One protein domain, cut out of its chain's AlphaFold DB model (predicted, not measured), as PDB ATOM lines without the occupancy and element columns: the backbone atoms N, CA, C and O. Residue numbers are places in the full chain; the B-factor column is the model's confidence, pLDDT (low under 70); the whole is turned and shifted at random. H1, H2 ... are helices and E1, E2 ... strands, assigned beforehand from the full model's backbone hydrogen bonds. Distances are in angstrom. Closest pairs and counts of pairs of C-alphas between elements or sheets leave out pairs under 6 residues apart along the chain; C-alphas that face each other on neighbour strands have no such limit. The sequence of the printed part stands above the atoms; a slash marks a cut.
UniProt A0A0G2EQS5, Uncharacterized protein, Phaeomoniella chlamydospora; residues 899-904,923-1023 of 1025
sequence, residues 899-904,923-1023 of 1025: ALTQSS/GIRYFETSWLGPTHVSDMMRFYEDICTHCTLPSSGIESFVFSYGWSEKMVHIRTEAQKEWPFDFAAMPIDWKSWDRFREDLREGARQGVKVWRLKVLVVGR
ATOM      1  N   ALA A 899     -17.862  -5.053  20.470       55.00
ATOM      2  CA  ALA A 899     -17.215  -6.167  19.776       55.00
ATOM      3  C   ALA A 899     -16.696  -5.673  18.415       55.00
ATOM      4  O   ALA A 899     -17.344  -4.831  17.786       55.00
ATOM      5  N   LEU A 900     -15.542  -6.175  17.969       57.78
ATOM      6  CA  LEU A 900     -14.883  -5.737  16.736       57.78
ATOM      7  C   LEU A 900     -15.063  -6.777  15.618       57.78
ATOM      8  O   LEU A 900     -15.135  -7.986  15.842       57.78
ATOM      9  N   THR A 901     -15.182  -6.320  14.373       52.25
ATOM     10  CA  THR A 901     -15.286  -7.199  13.198       52.25
ATOM     11  C   THR A 901     -14.650  -6.499  12.012       52.25
ATOM     12  O   THR A 901     -15.078  -5.408  11.640       52.25
ATOM     13  N   GLN A 902     -13.632  -7.123  11.420       62.44
ATOM     14  CA  GLN A 902     -12.921  -6.556  10.283       62.44
ATOM     15  C   GLN A 902     -13.510  -7.092   8.975       62.44
ATOM     16  O   GLN A 902     -13.488  -8.299   8.723       62.44
ATOM     17  N   SER A 903     -13.997  -6.188   8.124       50.84
ATOM     18  CA  SER A 903     -14.320  -6.467   6.724       50.84
ATOM     19  C   SER A 903     -13.216  -5.916   5.824       50.84
ATOM     20  O   SER A 903     -13.077  -4.697   5.703       50.84
ATOM     21  N   SER A 904     -12.455  -6.790   5.168       51.38
ATOM     22  CA  SER A 904     -11.574  -6.365   4.074       51.38
ATOM     23  C   SER A 904     -12.407  -5.857   2.885       51.38
ATOM     24  O   SER A 904     -13.511  -6.369   2.665       51.38
ATOM     25  N   GLY A 923     -12.701 -13.248   3.567       46.91
ATOM     26  CA  GLY A 923     -12.449 -11.813   3.793       46.91
ATOM     27  C   GLY A 923     -12.910 -11.196   5.123       46.91
ATOM     28  O   GLY A 923     -12.767  -9.983   5.279       46.91
ATOM     29  N   ILE A 924     -13.478 -11.968   6.059       44.12
ATOM     30  CA  ILE A 924     -13.974 -11.449   7.350       44.12
ATOM     31  C   ILE A 924     -13.217 -12.105   8.504       44.12
ATOM     32  O   ILE A 924     -13.212 -13.331   8.626       44.12
ATOM     33  N   ARG A 925     -12.622 -11.286   9.380       53.78
ATOM     34  CA  ARG A 925     -12.039 -11.734  10.653       53.78
ATOM     35  C   ARG A 925     -12.906 -11.252  11.815       53.78
ATOM     36  O   ARG A 925     -13.203 -10.061  11.929       53.78
ATOM     37  N   TYR A 926     -13.313 -12.193  12.662       42.97
ATOM     38  CA  TYR A 926     -14.093 -11.940  13.873       42.97
ATOM     39  C   TYR A 926     -13.170 -11.944  15.090       42.97
ATOM     40  O   TYR A 926     -12.382 -12.874  15.253       42.97
ATOM     41  N   PHE A 927     -13.302 -10.931  15.948       57.47
ATOM     42  CA  PHE A 927     -12.501 -10.781  17.160       57.47
ATOM     43  C   PHE A 927     -13.423 -10.426  18.335       57.47
ATOM     44  O   PHE A 927     -13.918  -9.303  18.446       57.47
ATOM     45  N   GLU A 928     -13.703 -11.404  19.200       52.47
ATOM     46  CA  GLU A 928     -14.644 -11.248  20.320       52.47
ATOM     47  C   GLU A 928     -13.955 -10.681  21.575       52.47
ATOM     48  O   GLU A 928     -13.914 -11.290  22.641       52.47
ATOM     49  N   THR A 929     -13.400  -9.475  21.443       61.22
ATOM     50  CA  THR A 929     -12.948  -8.653  22.575       61.22
ATOM     51  C   THR A 929     -14.164  -7.967  23.198       61.22
ATOM     52  O   THR A 929     -14.848  -7.220  22.496       61.22
ATOM     53  N   SER A 930     -14.455  -8.188  24.483       58.81
ATOM     54  CA  SER A 930     -15.625  -7.606  25.159       58.81
ATOM     55  C   SER A 930     -15.243  -6.466  26.103       58.81
ATOM     56  O   SER A 930     -14.619  -6.697  27.141       58.81
ATOM     57  N   TRP A 931     -15.670  -5.251  25.777       72.25
ATOM     58  CA  TRP A 931     -15.346  -4.050  26.555       72.25
ATOM     59  C   TRP A 931     -16.348  -3.756  27.675       72.25
ATOM     60  O   TRP A 931     -17.493  -4.203  27.638       72.25
ATOM     61  N   LEU A 932     -15.914  -2.951  28.646       68.94
ATOM     62  CA  LEU A 932     -16.800  -2.035  29.363       68.94
ATOM     63  C   LEU A 932     -16.643  -0.661  28.696       68.94
ATOM     64  O   LEU A 932     -15.540  -0.319  28.272       68.94
ATOM     65  N   GLY A 933     -17.734   0.098  28.564       74.88
ATOM     66  CA  GLY A 933     -17.762   1.328  27.765       74.88
ATOM     67  C   GLY A 933     -16.632   2.289  28.147       74.88
ATOM     68  O   GLY A 933     -16.571   2.663  29.324       74.88
ATOM     69  N   PRO A 934     -15.756   2.698  27.205       79.44
ATOM     70  CA  PRO A 934     -14.502   3.376  27.521       79.44
ATOM     71  C   PRO A 934     -14.757   4.837  27.916       79.44
ATOM     72  O   PRO A 934     -14.617   5.785  27.153       79.44
ATOM     73  N   THR A 935     -15.212   5.007  29.150       79.75
ATOM     74  CA  THR A 935     -15.663   6.275  29.739       79.75
ATOM     75  C   THR A 935     -14.600   6.910  30.638       79.75
ATOM     76  O   THR A 935     -14.751   8.068  31.052       79.75
ATOM     77  N   HIS A 936     -13.501   6.189  30.876       84.38
ATOM     78  CA  HIS A 936     -12.271   6.647  31.509       84.38
ATOM     79  C   HIS A 936     -11.093   6.620  30.513       84.38
ATOM     80  O   HIS A 936     -11.136   5.926  29.497       84.38
ATOM     81  N   VAL A 937     -10.033   7.391  30.783       81.25
ATOM     82  CA  VAL A 937      -8.898   7.558  29.850       81.25
ATOM     83  C   VAL A 937      -8.104   6.258  29.673       81.25
ATOM     84  O   VAL A 937      -7.742   5.921  28.551       81.25
ATOM     85  N   SER A 938      -7.907   5.481  30.745       83.38
ATOM     86  CA  SER A 938      -7.281   4.145  30.684       83.38
ATOM     87  C   SER A 938      -7.982   3.200  29.711       83.38
ATOM     88  O   SER A 938      -7.345   2.401  29.029       83.38
ATOM     89  N   ASP A 939      -9.306   3.300  29.659       84.88
ATOM     90  CA  ASP A 939     -10.157   2.359  28.944       84.88
ATOM     91  C   ASP A 939     -10.236   2.759  27.472       84.88
ATOM     92  O   ASP A 939     -10.231   1.890  26.608       84.88
ATOM     93  N   MET A 940     -10.205   4.070  27.188       81.88
ATOM     94  CA  MET A 940      -9.985   4.601  25.839       81.88
ATOM     95  C   MET A 940      -8.634   4.160  25.267       81.88
ATOM     96  O   MET A 940      -8.588   3.750  24.114       81.88
ATOM     97  N   MET A 941      -7.556   4.187  26.060       84.69
ATOM     98  CA  MET A 941      -6.228   3.756  25.596       84.69
ATOM     99  C   MET A 941      -6.188   2.269  25.244       84.69
ATOM    100  O   MET A 941      -5.718   1.910  24.170       84.69
ATOM    101  N   ARG A 942      -6.753   1.407  26.096       85.19
ATOM    102  CA  ARG A 942      -6.860  -0.033  25.809       85.19
ATOM    103  C   ARG A 942      -7.780  -0.321  24.623       85.19
ATOM    104  O   ARG A 942      -7.438  -1.114  23.759       85.19
ATOM    105  N   PHE A 943      -8.922   0.360  24.541       88.56
ATOM    106  CA  PHE A 943      -9.830   0.250  23.398       88.56
ATOM    107  C   PHE A 943      -9.155   0.691  22.085       88.56
ATOM    108  O   PHE A 943      -9.387   0.093  21.037       88.56
ATOM    109  N   TYR A 944      -8.289   1.704  22.143       88.75
ATOM    110  CA  TYR A 944      -7.485   2.157  21.014       88.75
ATOM    111  C   TYR A 944      -6.416   1.138  20.594       88.75
ATOM    112  O   TYR A 944      -6.311   0.808  19.411       88.75
ATOM    113  N   GLU A 945      -5.658   0.619  21.562       87.31
ATOM    114  CA  GLU A 945      -4.650  -0.429  21.382       87.31
ATOM    115  C   GLU A 945      -5.262  -1.684  20.732       87.31
ATOM    116  O   GLU A 945      -4.725  -2.204  19.750       87.31
ATOM    117  N   ASP A 946      -6.448  -2.103  21.176       87.75
ATOM    118  CA  ASP A 946      -7.176  -3.225  20.582       87.75
ATOM    119  C   ASP A 946      -7.710  -2.933  19.171       87.75
ATOM    120  O   ASP A 946      -7.655  -3.817  18.319       87.75
ATOM    121  N   ILE A 947      -8.177  -1.719  18.848       89.94
ATOM    122  CA  ILE A 947      -8.512  -1.397  17.443       89.94
ATOM    123  C   ILE A 947      -7.253  -1.477  16.565       89.94
ATOM    124  O   ILE A 947      -7.325  -1.975  15.440       89.94
ATOM    125  N   CYS A 948      -6.106  -1.007  17.061       88.50
ATOM    126  CA  CYS A 948      -4.859  -0.990  16.299       88.50
ATOM    127  C   CYS A 948      -4.286  -2.397  16.083       88.50
ATOM    128  O   CYS A 948      -3.926  -2.730  14.958       88.50
ATOM    129  N   THR A 949      -4.262  -3.248  17.112       86.69
ATOM    130  CA  THR A 949      -3.794  -4.646  17.000       86.69
ATOM    131  C   THR A 949      -4.691  -5.517  16.113       86.69
ATOM    132  O   THR A 949      -4.208  -6.477  15.512       86.69
ATOM    133  N   HIS A 950      -5.972  -5.161  15.967       86.31
ATOM    134  CA  HIS A 950      -6.906  -5.808  15.039       86.31
ATOM    135  C   HIS A 950      -6.993  -5.130  13.657       86.31
ATOM    136  O   HIS A 950      -7.746  -5.593  12.794       86.31
ATOM    137  N   CYS A 951      -6.226  -4.063  13.407       88.12
ATOM    138  CA  CYS A 951      -6.108  -3.462  12.083       88.12
ATOM    139  C   CYS A 951      -5.028  -4.173  11.252       88.12
ATOM    140  O   CYS A 951      -3.993  -4.588  11.765       88.12
ATOM    141  N   THR A 952      -5.242  -4.297   9.940       86.25
ATOM    142  CA  THR A 952      -4.218  -4.810   9.005       86.25
ATOM    143  C   THR A 952      -3.327  -3.719   8.418       86.25
ATOM    144  O   THR A 952      -2.382  -4.042   7.703       86.25
ATOM    145  N   LEU A 953      -3.634  -2.444   8.671       86.69
ATOM    146  CA  LEU A 953      -2.721  -1.344   8.373       86.69
ATOM    147  C   LEU A 953      -1.621  -1.320   9.445       86.69
ATOM    148  O   LEU A 953      -1.940  -1.518  10.620       86.69
ATOM    149  N   PRO A 954      -0.352  -1.041   9.093       87.19
ATOM    150  CA  PRO A 954       0.628  -0.671  10.103       87.19
ATOM    151  C   PRO A 954       0.136   0.591  10.816       87.19
ATOM    152  O   PRO A 954      -0.513   1.440  10.204       87.19
ATOM    153  N   SER A 955       0.470   0.744  12.095       83.38
ATOM    154  CA  SER A 955       0.085   1.916  12.887       83.38
ATOM    155  C   SER A 955       0.475   3.235  12.200       83.38
ATOM    156  O   SER A 955      -0.358   4.127  12.053       83.38
ATOM    157  N   SER A 956       1.691   3.305  11.647       85.81
ATOM    158  CA  SER A 956       2.196   4.420  10.826       85.81
ATOM    159  C   SER A 956       1.347   4.769   9.600       85.81
ATOM    160  O   SER A 956       1.391   5.910   9.146       85.81
ATOM    161  N   GLY A 957       0.574   3.815   9.080       90.88
ATOM    162  CA  GLY A 957      -0.335   4.006   7.956       90.88
ATOM    163  C   GLY A 957      -1.721   4.520   8.351       90.88
ATOM    164  O   GLY A 957      -2.530   4.749   7.459       90.88
ATOM    165  N   ILE A 958      -2.043   4.700   9.639       92.94
ATOM    166  CA  ILE A 958      -3.375   5.151  10.074       92.94
ATOM    167  C   ILE A 958      -3.421   6.679  10.227       92.94
ATOM    168  O   ILE A 958      -2.747   7.258  11.082       92.94
ATOM    169  N   GLU A 959      -4.278   7.335   9.439       94.31
ATOM    170  CA  GLU A 959      -4.476   8.791   9.469       94.31
ATOM    171  C   GLU A 959      -5.667   9.215  10.346       94.31
ATOM    172  O   GLU A 959      -5.665  10.301  10.933       94.31
ATOM    173  N   SER A 960      -6.717   8.391  10.441       95.25
ATOM    174  CA  SER A 960      -7.855   8.698  11.314       95.25
ATOM    175  C   SER A 960      -8.796   7.520  11.576       95.25
ATOM    176  O   SER A 960      -8.736   6.477  10.931       95.25
ATOM    177  N   PHE A 961      -9.706   7.719  12.526       96.00
ATOM    178  CA  PHE A 961     -10.754   6.787  12.926       96.00
ATOM    179  C   PHE A 961     -12.103   7.506  12.847       96.00
ATOM    180  O   PHE A 961     -12.236   8.629  13.335       96.00
ATOM    181  N   VAL A 962     -13.118   6.879  12.253       95.75
ATOM    182  CA  VAL A 962     -14.497   7.387  12.257       95.75
ATOM    183  C   VAL A 962     -15.376   6.424  13.045       95.75
ATOM    184  O   VAL A 962     -15.562   5.269  12.660       95.75
ATOM    185  N   PHE A 963     -15.923   6.917  14.153       95.44
ATOM    186  CA  PHE A 963     -16.809   6.177  15.046       95.44
ATOM    187  C   PHE A 963     -18.274   6.496  14.736       95.44
ATOM    188  O   PHE A 963     -18.658   7.666  14.697       95.44
ATOM    189  N   SER A 964     -19.100   5.463  14.561       93.19
ATOM    190  CA  SER A 964     -20.556   5.568  14.385       93.19
ATOM    191  C   SER A 964     -21.261   4.556  15.286       93.19
ATOM    192  O   SER A 964     -20.952   3.366  15.250       93.19
ATOM    193  N   TYR A 965     -22.196   5.009  16.116       90.56
ATOM    194  CA  TYR A 965     -22.889   4.185  17.112       90.56
ATOM    195  C   TYR A 965     -24.399   4.361  16.966       90.56
ATOM    196  O   TYR A 965     -24.900   5.480  16.916       90.56
ATOM    197  N   GLY A 966     -25.128   3.243  16.913       81.06
ATOM    198  CA  GLY A 966     -26.513   3.177  16.413       81.06
ATOM    199  C   GLY A 966     -27.610   3.890  17.219       81.06
ATOM    200  O   GLY A 966     -28.779   3.603  16.989       81.06
ATOM    201  N   TRP A 967     -27.267   4.776  18.162       81.75
ATOM    202  CA  TRP A 967     -28.209   5.714  18.786       81.75
ATOM    203  C   TRP A 967     -28.066   7.155  18.279       81.75
ATOM    204  O   TRP A 967     -28.898   7.992  18.619       81.75
ATOM    205  N   SER A 968     -27.007   7.485  17.531       80.56
ATOM    206  CA  SER A 968     -26.743   8.850  17.074       80.56
ATOM    207  C   SER A 968     -26.424   8.896  15.590       80.56
ATOM    208  O   SER A 968     -25.632   8.108  15.081       80.56
ATOM    209  N   GLU A 969     -26.982   9.897  14.915       80.25
ATOM    210  CA  GLU A 969     -26.591  10.279  13.554       80.25
ATOM    211  C   GLU A 969     -25.199  10.938  13.526       80.25
ATOM    212  O   GLU A 969     -24.572  11.043  12.471       80.25
ATOM    213  N   LYS A 970     -24.678  11.349  14.696       85.31
ATOM    214  CA  LYS A 970     -23.304  11.833  14.848       85.31
ATOM    215  C   LYS A 970     -22.307  10.728  14.502       85.31
ATOM    216  O   LYS A 970     -22.279   9.670  15.128       85.31
ATOM    217  N   MET A 971     -21.398  11.045  13.591       92.06
ATOM    218  CA  MET A 971     -20.106  10.373  13.498       92.06
ATOM    219  C   MET A 971     -19.048  11.223  14.185       92.06
ATOM    220  O   MET A 971     -19.019  12.440  14.000       92.06
ATOM    221  N   VAL A 972     -18.164  10.586  14.952       94.75
ATOM    222  CA  VAL A 972     -16.994  11.265  15.519       94.75
ATOM    223  C   VAL A 972     -15.772  10.861  14.708       94.75
ATOM    224  O   VAL A 972     -15.332   9.713  14.759       94.75
ATOM    225  N   HIS A 973     -15.257  11.808  13.922       95.69
ATOM    226  CA  HIS A 973     -13.982  11.681  13.222       95.69
ATOM    227  C   HIS A 973     -12.864  12.104  14.171       95.69
ATOM    228  O   HIS A 973     -12.888  13.216  14.689       95.69
ATOM    229  N   ILE A 974     -11.903  11.218  14.399       95.81
ATOM    230  CA  ILE A 974     -10.733  11.457  15.237       95.81
ATOM    231  C   ILE A 974      -9.496  11.286  14.365       95.81
ATOM    232  O   ILE A 974      -9.273  10.206  13.817       95.81
ATOM    233  N   ARG A 975      -8.688  12.338  14.232       93.56
ATOM    234  CA  ARG A 975      -7.425  12.274  13.489       93.56
ATOM    235  C   ARG A 975      -6.281  11.828  14.395       93.56
ATOM    236  O   ARG A 975      -6.200  12.242  15.552       93.56
ATOM    237  N   THR A 976      -5.392  11.013  13.844       91.06
ATOM    238  CA  THR A 976      -4.030  10.832  14.346       91.06
ATOM    239  C   THR A 976      -3.147  11.830  13.603       91.06
ATOM    240  O   THR A 976      -3.077  11.810  12.374       91.06
ATOM    241  N   GLU A 977      -2.504  12.759  14.311       83.00
ATOM    242  CA  GLU A 977      -1.576  13.686  13.665       83.00
ATOM    243  C   GLU A 977      -0.342  12.896  13.211       83.00
ATOM    244  O   GLU A 977       0.338  12.245  14.006       83.00
ATOM    245  N   ALA A 978      -0.064  12.910  11.909       58.66
ATOM    246  CA  ALA A 978       0.921  12.014  11.316       58.66
ATOM    247  C   ALA A 978       2.373  12.430  11.627       58.66
ATOM    248  O   ALA A 978       3.027  13.108  10.829       58.66
ATOM    249  N   GLN A 979       2.900  11.982  12.769       59.41
ATOM    250  CA  GLN A 979       4.341  11.946  13.017       59.41
ATOM    251  C   GLN A 979       5.011  10.847  12.174       59.41
ATOM    252  O   GLN A 979       4.412   9.817  11.870       59.41
ATOM    253  N   LYS A 980       6.270  11.081  11.778       56.12
ATOM    254  CA  LYS A 980       7.055  10.152  10.940       56.12
ATOM    255  C   LYS A 980       7.481   8.871  11.656       56.12
ATOM    256  O   LYS A 980       7.787   7.886  10.997       56.12
ATOM    257  N   GLU A 981       7.542   8.913  12.978       59.44
ATOM    258  CA  GLU A 981       8.009   7.835  13.843       59.44
ATOM    259  C   GLU A 981       6.994   7.697  14.978       59.44
ATOM    260  O   GLU A 981       6.463   8.700  15.457       59.44
ATOM    261  N   TRP A 982       6.682   6.465  15.377       59.03
ATOM    262  CA  TRP A 982       5.708   6.216  16.438       59.03
ATOM    263  C   TRP A 982       6.404   6.166  17.799       59.03
ATOM    264  O   TRP A 982       7.317   5.354  17.972       59.03
ATOM    265  N   PRO A 983       5.998   6.995  18.779       58.22
ATOM    266  CA  PRO A 983       6.527   6.884  20.126       58.22
ATOM    267  C   PRO A 983       6.062   5.566  20.757       58.22
ATOM    268  O   PRO A 983       4.880   5.235  20.729       58.22
ATOM    269  N   PHE A 984       6.988   4.841  21.391       51.84
ATOM    270  CA  PHE A 984       6.658   3.684  22.238       51.84
ATOM    271  C   PHE A 984       5.878   4.076  23.511       51.84
ATOM    272  O   PHE A 984       5.356   3.207  24.205       51.84
ATOM    273  N   ASP A 985       5.801   5.373  23.820       66.12
ATOM    274  CA  ASP A 985       4.946   5.925  24.866       66.12
ATOM    275  C   ASP A 985       3.632   6.439  24.259       66.12
ATOM    276  O   ASP A 985       3.589   7.499  23.628       66.12
ATOM    277  N   PHE A 986       2.541   5.704  24.491       57.78
ATOM    278  CA  PHE A 986       1.199   6.104  24.065       57.78
ATOM    279  C   PHE A 986       0.741   7.438  24.688       57.78
ATOM    280  O   PHE A 986      -0.083   8.127  24.092       57.78
ATOM    281  N   ALA A 987       1.264   7.862  25.847       59.62
ATOM    282  CA  ALA A 987       0.925   9.167  26.426       59.62
ATOM    283  C   ALA A 987       1.545  10.344  25.647       59.62
ATOM    284  O   ALA A 987       1.014  11.453  25.687       59.62
ATOM    285  N   ALA A 988       2.625  10.099  24.897       68.19
ATOM    286  CA  ALA A 988       3.222  11.051  23.960       68.19
ATOM    287  C   ALA A 988       2.577  11.003  22.558       68.19
ATOM    288  O   ALA A 988       3.008  11.720  21.652       68.19
ATOM    289  N   MET A 989       1.568  10.152  22.355       68.50
ATOM    290  CA  MET A 989       0.984   9.921  21.042       68.50
ATOM    291  C   MET A 989       0.149  11.131  20.571       68.50
ATOM    292  O   MET A 989      -0.721  11.608  21.311       68.50
ATOM    293  N   PRO A 990       0.372  11.629  19.339       75.25
ATOM    294  CA  PRO A 990      -0.214  12.874  18.840       75.25
ATOM    295  C   PRO A 990      -1.631  12.636  18.292       75.25
ATOM    296  O   PRO A 990      -1.926  12.707  17.100       75.25
ATOM    297  N   ILE A 991      -2.516  12.263  19.202       81.94
ATOM    298  CA  ILE A 991      -3.931  12.008  18.970       81.94
ATOM    299  C   ILE A 991      -4.713  13.328  19.095       81.94
ATOM    300  O   ILE A 991      -4.419  14.132  19.981       81.94
ATOM    301  N   ASP A 992      -5.766  13.537  18.292       89.69
ATOM    302  CA  ASP A 992      -6.745  14.600  18.575       89.69
ATOM    303  C   ASP A 992      -7.579  14.254  19.822       89.69
ATOM    304  O   ASP A 992      -8.694  13.720  19.766       89.69
ATOM    305  N   TRP A 993      -7.010  14.588  20.979       88.69
ATOM    306  CA  TRP A 993      -7.611  14.400  22.292       88.69
ATOM    307  C   TRP A 993      -8.943  15.138  22.458       88.69
ATOM    308  O   TRP A 993      -9.787  14.665  23.212       88.69
ATOM    309  N   LYS A 994      -9.198  16.230  21.720       90.75
ATOM    310  CA  LYS A 994     -10.484  16.947  21.786       90.75
ATOM    311  C   LYS A 994     -11.596  16.142  21.119       90.75
ATOM    312  O   LYS A 994     -12.714  16.096  21.633       90.75
ATOM    313  N   SER A 995     -11.294  15.471  20.009       91.62
ATOM    314  CA  SER A 995     -12.252  14.578  19.349       91.62
ATOM    315  C   SER A 995     -12.460  13.267  20.125       91.62
ATOM    316  O   SER A 995     -13.590  12.781  20.174       91.62
ATOM    317  N   TRP A 996     -11.447  12.751  20.839       92.31
ATOM    318  CA  TRP A 996     -11.649  11.667  21.822       92.31
ATOM    319  C   TRP A 996     -12.463  12.094  23.040       92.31
ATOM    320  O   TRP A 996     -13.354  11.354  23.450       92.31
ATOM    321  N   ASP A 997     -12.198  13.269  23.614       90.94
ATOM    322  CA  ASP A 997     -12.982  13.812  24.726       90.94
ATOM    323  C   ASP A 997     -14.453  13.963  24.327       90.94
ATOM    324  O   ASP A 997     -15.341  13.584  25.090       90.94
ATOM    325  N   ARG A 998     -14.714  14.426  23.097       91.62
ATOM    326  CA  ARG A 998     -16.062  14.506  22.526       91.62
ATOM    327  C   ARG A 998     -16.708  13.130  22.349       91.62
ATOM    328  O   ARG A 998     -17.858  12.966  22.741       91.62
ATOM    329  N   PHE A 999     -15.990  12.139  21.814       93.69
ATOM    330  CA  PHE A 999     -16.496  10.763  21.714       93.69
ATOM    331  C   PHE A 999     -16.798  10.168  23.096       93.69
ATOM    332  O   PHE A 999     -17.869   9.601  23.303       93.69
ATOM    333  N   ARG A1000     -15.901  10.362  24.072       92.62
ATOM    334  CA  ARG A1000     -16.085   9.931  25.465       92.62
ATOM    335  C   ARG A1000     -17.324  10.555  26.091       92.62
ATOM    336  O   ARG A1000     -18.047   9.867  26.807       92.62
ATOM    337  N   GLU A1001     -17.565  11.838  25.845       92.00
ATOM    338  CA  GLU A1001     -18.704  12.543  26.426       92.00
ATOM    339  C   GLU A1001     -20.026  12.199  25.724       92.00
ATOM    340  O   GLU A1001     -21.017  11.995  26.415       92.00
ATOM    341  N   ASP A1002     -20.041  11.985  24.402       92.56
ATOM    342  CA  ASP A1002     -21.209  11.424  23.700       92.56
ATOM    343  C   ASP A1002     -21.534   9.986  24.183       92.56
ATOM    344  O   ASP A1002     -22.710   9.644  24.343       92.56
ATOM    345  N   LEU A1003     -20.524   9.150  24.490       90.12
ATOM    346  CA  LEU A1003     -20.727   7.827  25.113       90.12
ATOM    347  C   LEU A1003     -21.271   7.922  26.547       90.12
ATOM    348  O   LEU A1003     -22.194   7.186  26.905       90.12
ATOM    349  N   ARG A1004     -20.718   8.822  27.372       88.69
ATOM    350  CA  ARG A1004     -21.210   9.087  28.735       88.69
ATOM    351  C   ARG A1004     -22.639   9.603  28.721       88.69
ATOM    352  O   ARG A1004     -23.431   9.183  29.556       88.69
ATOM    353  N   GLU A1005     -22.978  10.477  27.784       89.31
ATOM    354  CA  GLU A1005     -24.306  11.072  27.696       89.31
ATOM    355  C   GLU A1005     -25.364  10.037  27.300       89.31
ATOM    356  O   GLU A1005     -26.393   9.933  27.965       89.31
ATOM    357  N   GLY A1006     -25.079   9.168  26.324       87.50
ATOM    358  CA  GLY A1006     -25.966   8.034  26.048       87.50
ATOM    359  C   GLY A1006     -26.101   7.076  27.238       87.50
ATOM    360  O   GLY A1006     -27.203   6.599  27.505       87.50
ATOM    361  N   ALA A1007     -25.036   6.859  28.020       86.31
ATOM    362  CA  ALA A1007     -25.115   6.081  29.259       86.31
ATOM    363  C   ALA A1007     -25.988   6.762  30.337       86.31
ATOM    364  O   ALA A1007     -26.825   6.086  30.939       86.31
ATOM    365  N   ARG A1008     -25.881   8.088  30.537       86.44
ATOM    366  CA  ARG A1008     -26.775   8.870  31.427       86.44
ATOM    367  C   ARG A1008     -28.238   8.770  31.000       86.44
ATOM    368  O   ARG A1008     -29.115   8.623  31.845       86.44
ATOM    369  N   GLN A1009     -28.489   8.805  29.695       88.25
ATOM    370  CA  GLN A1009     -29.816   8.647  29.094       88.25
ATOM    371  C   GLN A1009     -30.320   7.185  29.104       88.25
ATOM    372  O   GLN A1009     -31.411   6.903  28.613       88.25
ATOM    373  N   GLY A1010     -29.552   6.237  29.662       88.19
ATOM    374  CA  GLY A1010     -29.909   4.815  29.739       88.19
ATOM    375  C   GLY A1010     -29.870   4.076  28.395       88.19
ATOM    376  O   GLY A1010     -30.357   2.944  28.292       88.19
ATOM    377  N   VAL A1011     -29.304   4.702  27.362       88.50
ATOM    378  CA  VAL A1011     -29.207   4.151  26.012       88.50
ATOM    379  C   VAL A1011     -28.097   3.104  25.965       88.50
ATOM    380  O   VAL A1011     -27.038   3.235  26.577       88.50
ATOM    381  N   LYS A1012     -28.341   2.021  25.227       81.81
ATOM    382  CA  LYS A1012     -27.412   0.894  25.093       81.81
ATOM    383  C   LYS A1012     -26.785   0.928  23.706       81.81
ATOM    384  O   LYS A1012     -27.512   0.841  22.717       81.81
ATOM    385  N   VAL A1013     -25.453   1.012  23.610       79.00
ATOM    386  CA  VAL A1013     -24.776   0.742  22.332       79.00
ATOM    387  C   VAL A1013     -24.856  -0.758  22.081       79.00
ATOM    388  O   VAL A1013     -24.137  -1.537  22.695       79.00
ATOM    389  N   TRP A1014     -25.732  -1.162  21.165       77.50
ATOM    390  CA  TRP A1014     -25.792  -2.542  20.664       77.50
ATOM    391  C   TRP A1014     -24.801  -2.791  19.517       77.50
ATOM    392  O   TRP A1014     -24.520  -3.938  19.174       77.50
ATOM    393  N   ARG A1015     -24.302  -1.717  18.887       82.44
ATOM    394  CA  ARG A1015     -23.315  -1.750  17.802       82.44
ATOM    395  C   ARG A1015     -22.578  -0.413  17.703       82.44
ATOM    396  O   ARG A1015     -23.208   0.627  17.506       82.44
ATOM    397  N   LEU A1016     -21.253  -0.479  17.779       90.94
ATOM    398  CA  LEU A1016     -20.322   0.574  17.382       90.94
ATOM    399  C   LEU A1016     -19.636   0.106  16.093       90.94
ATOM    400  O   LEU A1016     -19.112  -1.004  16.046       90.94
ATOM    401  N   LYS A1017     -19.662   0.927  15.046       91.94
ATOM    402  CA  LYS A1017     -18.871   0.748  13.828       91.94
ATOM    403  C   LYS A1017     -17.647   1.654  13.924       91.94
ATOM    404  O   LYS A1017     -17.779   2.825  14.287       91.94
ATOM    405  N   VAL A1018     -16.484   1.108  13.588       95.19
ATOM    406  CA  VAL A1018     -15.216   1.840  13.518       95.19
ATOM    407  C   VAL A1018     -14.687   1.699  12.099       95.19
ATOM    408  O   VAL A1018     -14.388   0.591  11.660       95.19
ATOM    409  N   LEU A1019     -14.595   2.811  11.376       94.69
ATOM    410  CA  LEU A1019     -13.880   2.884  10.107       94.69
ATOM    411  C   LEU A1019     -12.474   3.409  10.396       94.69
ATOM    412  O   LEU A1019     -12.322   4.548  10.833       94.69
ATOM    413  N   VAL A1020     -11.458   2.581  10.157       95.19
ATOM    414  CA  VAL A1020     -10.056   3.011  10.193       95.19
ATOM    415  C   VAL A1020      -9.698   3.545   8.809       95.19
ATOM    416  O   VAL A1020      -9.820   2.828   7.817       95.19
ATOM    417  N   VAL A1021      -9.289   4.807   8.744       94.38
ATOM    418  CA  VAL A1021      -8.874   5.488   7.518       94.38
ATOM    419  C   VAL A1021      -7.355   5.446   7.453       94.38
ATOM    420  O   VAL A1021      -6.665   6.092   8.248       94.38
ATOM    421  N   GLY A1022      -6.842   4.664   6.508       93.81
ATOM    422  CA  GLY A1022      -5.426   4.661   6.176       93.81
ATOM    423  C   GLY A1022      -5.031   5.885   5.354       93.81
ATOM    424  O   GLY A1022      -5.848   6.427   4.607       93.81
ATOM    425  N   ARG A1023      -3.770   6.289   5.474       89.19
ATOM    426  CA  ARG A1023      -3.088   7.103   4.472       89.19
ATOM    427  C   ARG A1023      -2.840   6.256   3.222       89.19
ATOM    428  O   ARG A1023      -2.511   5.078   3.328       89.19
TER     429      ARG A1023
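What this domain is: This is residues 899 to 904 and 923 to 1023 of the 1025 residues of an uncharacterized protein of Phaeomoniella chlamydospora (UniProt A0A0G2EQS5). A small antiparallel sheet of three strands, E4, E3 and E5, has the long helix H2 packed along one of its faces, while the shorter helix H1 only grazes the sheet and is near H2. A separate two-stranded ribbon, E1 and E2, lies off to one side, with E1 near the edge strand E5, and a long loop, residues 976 to 992, leads from E4 to H2. The printed part has 107 residues, with two named helices and five named strands in the order E1, E2, H1, E3, E4, H2, E5; the class is mixed, helices and strands. The larger sheet runs E4, E3, E5, and the whole is compact, with a radius of gyration of the C-alphas of 13.8 A and spans of 41 by 34 by 23 A.

Where its parts are: Find C-alpha 900 at (-14.883, -5.737, 16.736), where E1, residues 900 to 903, begins. Beyond the cut comes E2, residues 924 to 927. H1 takes residues 937 to 949, 18.4 A long. E3, residues 958 to 965, is 20.8 A long, and E4, residues 971 to 975, follows it. Look for C-alpha 993 at (-7.611, 14.400, 22.292); from there H2 runs 21.9 A to residue 1008. E5, residues 1016 to 1022, covers 19.1 A and ends at C-alpha 1022, (-5.426, 4.661, 6.176).

How they stand to each other: Start at the inner strand E3. It forms a hairpin with E4, antiparallel at 162 degrees between directions; look for N 961 and O 974, 2.8 A apart. On its other side E5 is antiparallel too, with N 962 and O 1019 2.8 A apart. H2 is on this sheet, over E4 and E3, at a height over the sheet of 10.4 A; it runs along the strands, at 16 degrees to E3 on the local plane, in two layers, helix on one face of a sheet. The closest C-alphas of E4 and H2 are Ile 974 and Ser 995, 5.4 A apart. E4, H2 and E5 form a split strand-helix-strand unit, two strands running the same way with E3 between them, its crossover right-handed. H1 only grazes the sheet, with residues 944 to 948. E1 and E2 are antiparallel, with N 902 and O 925 3.0 A apart; E2 is apart from E3, E4 and E5. In H1 and H2 every O i to N i+4 pair is within hydrogen-bond range.

The domain as a whole: The two C-alphas farthest apart are those of Lys 980 and Gly 1010, 41.8 A. Residues 905 to 922 are not printed, and C-alphas 904 and 923 are 5.5 A apart across the cut. The link from E4 to H2 is long, with 17 residues. The mean pLDDT of the printed part is 80.1; it is under 70 in residues 899 to 904, 923 to 930, 932 and 978 to 989.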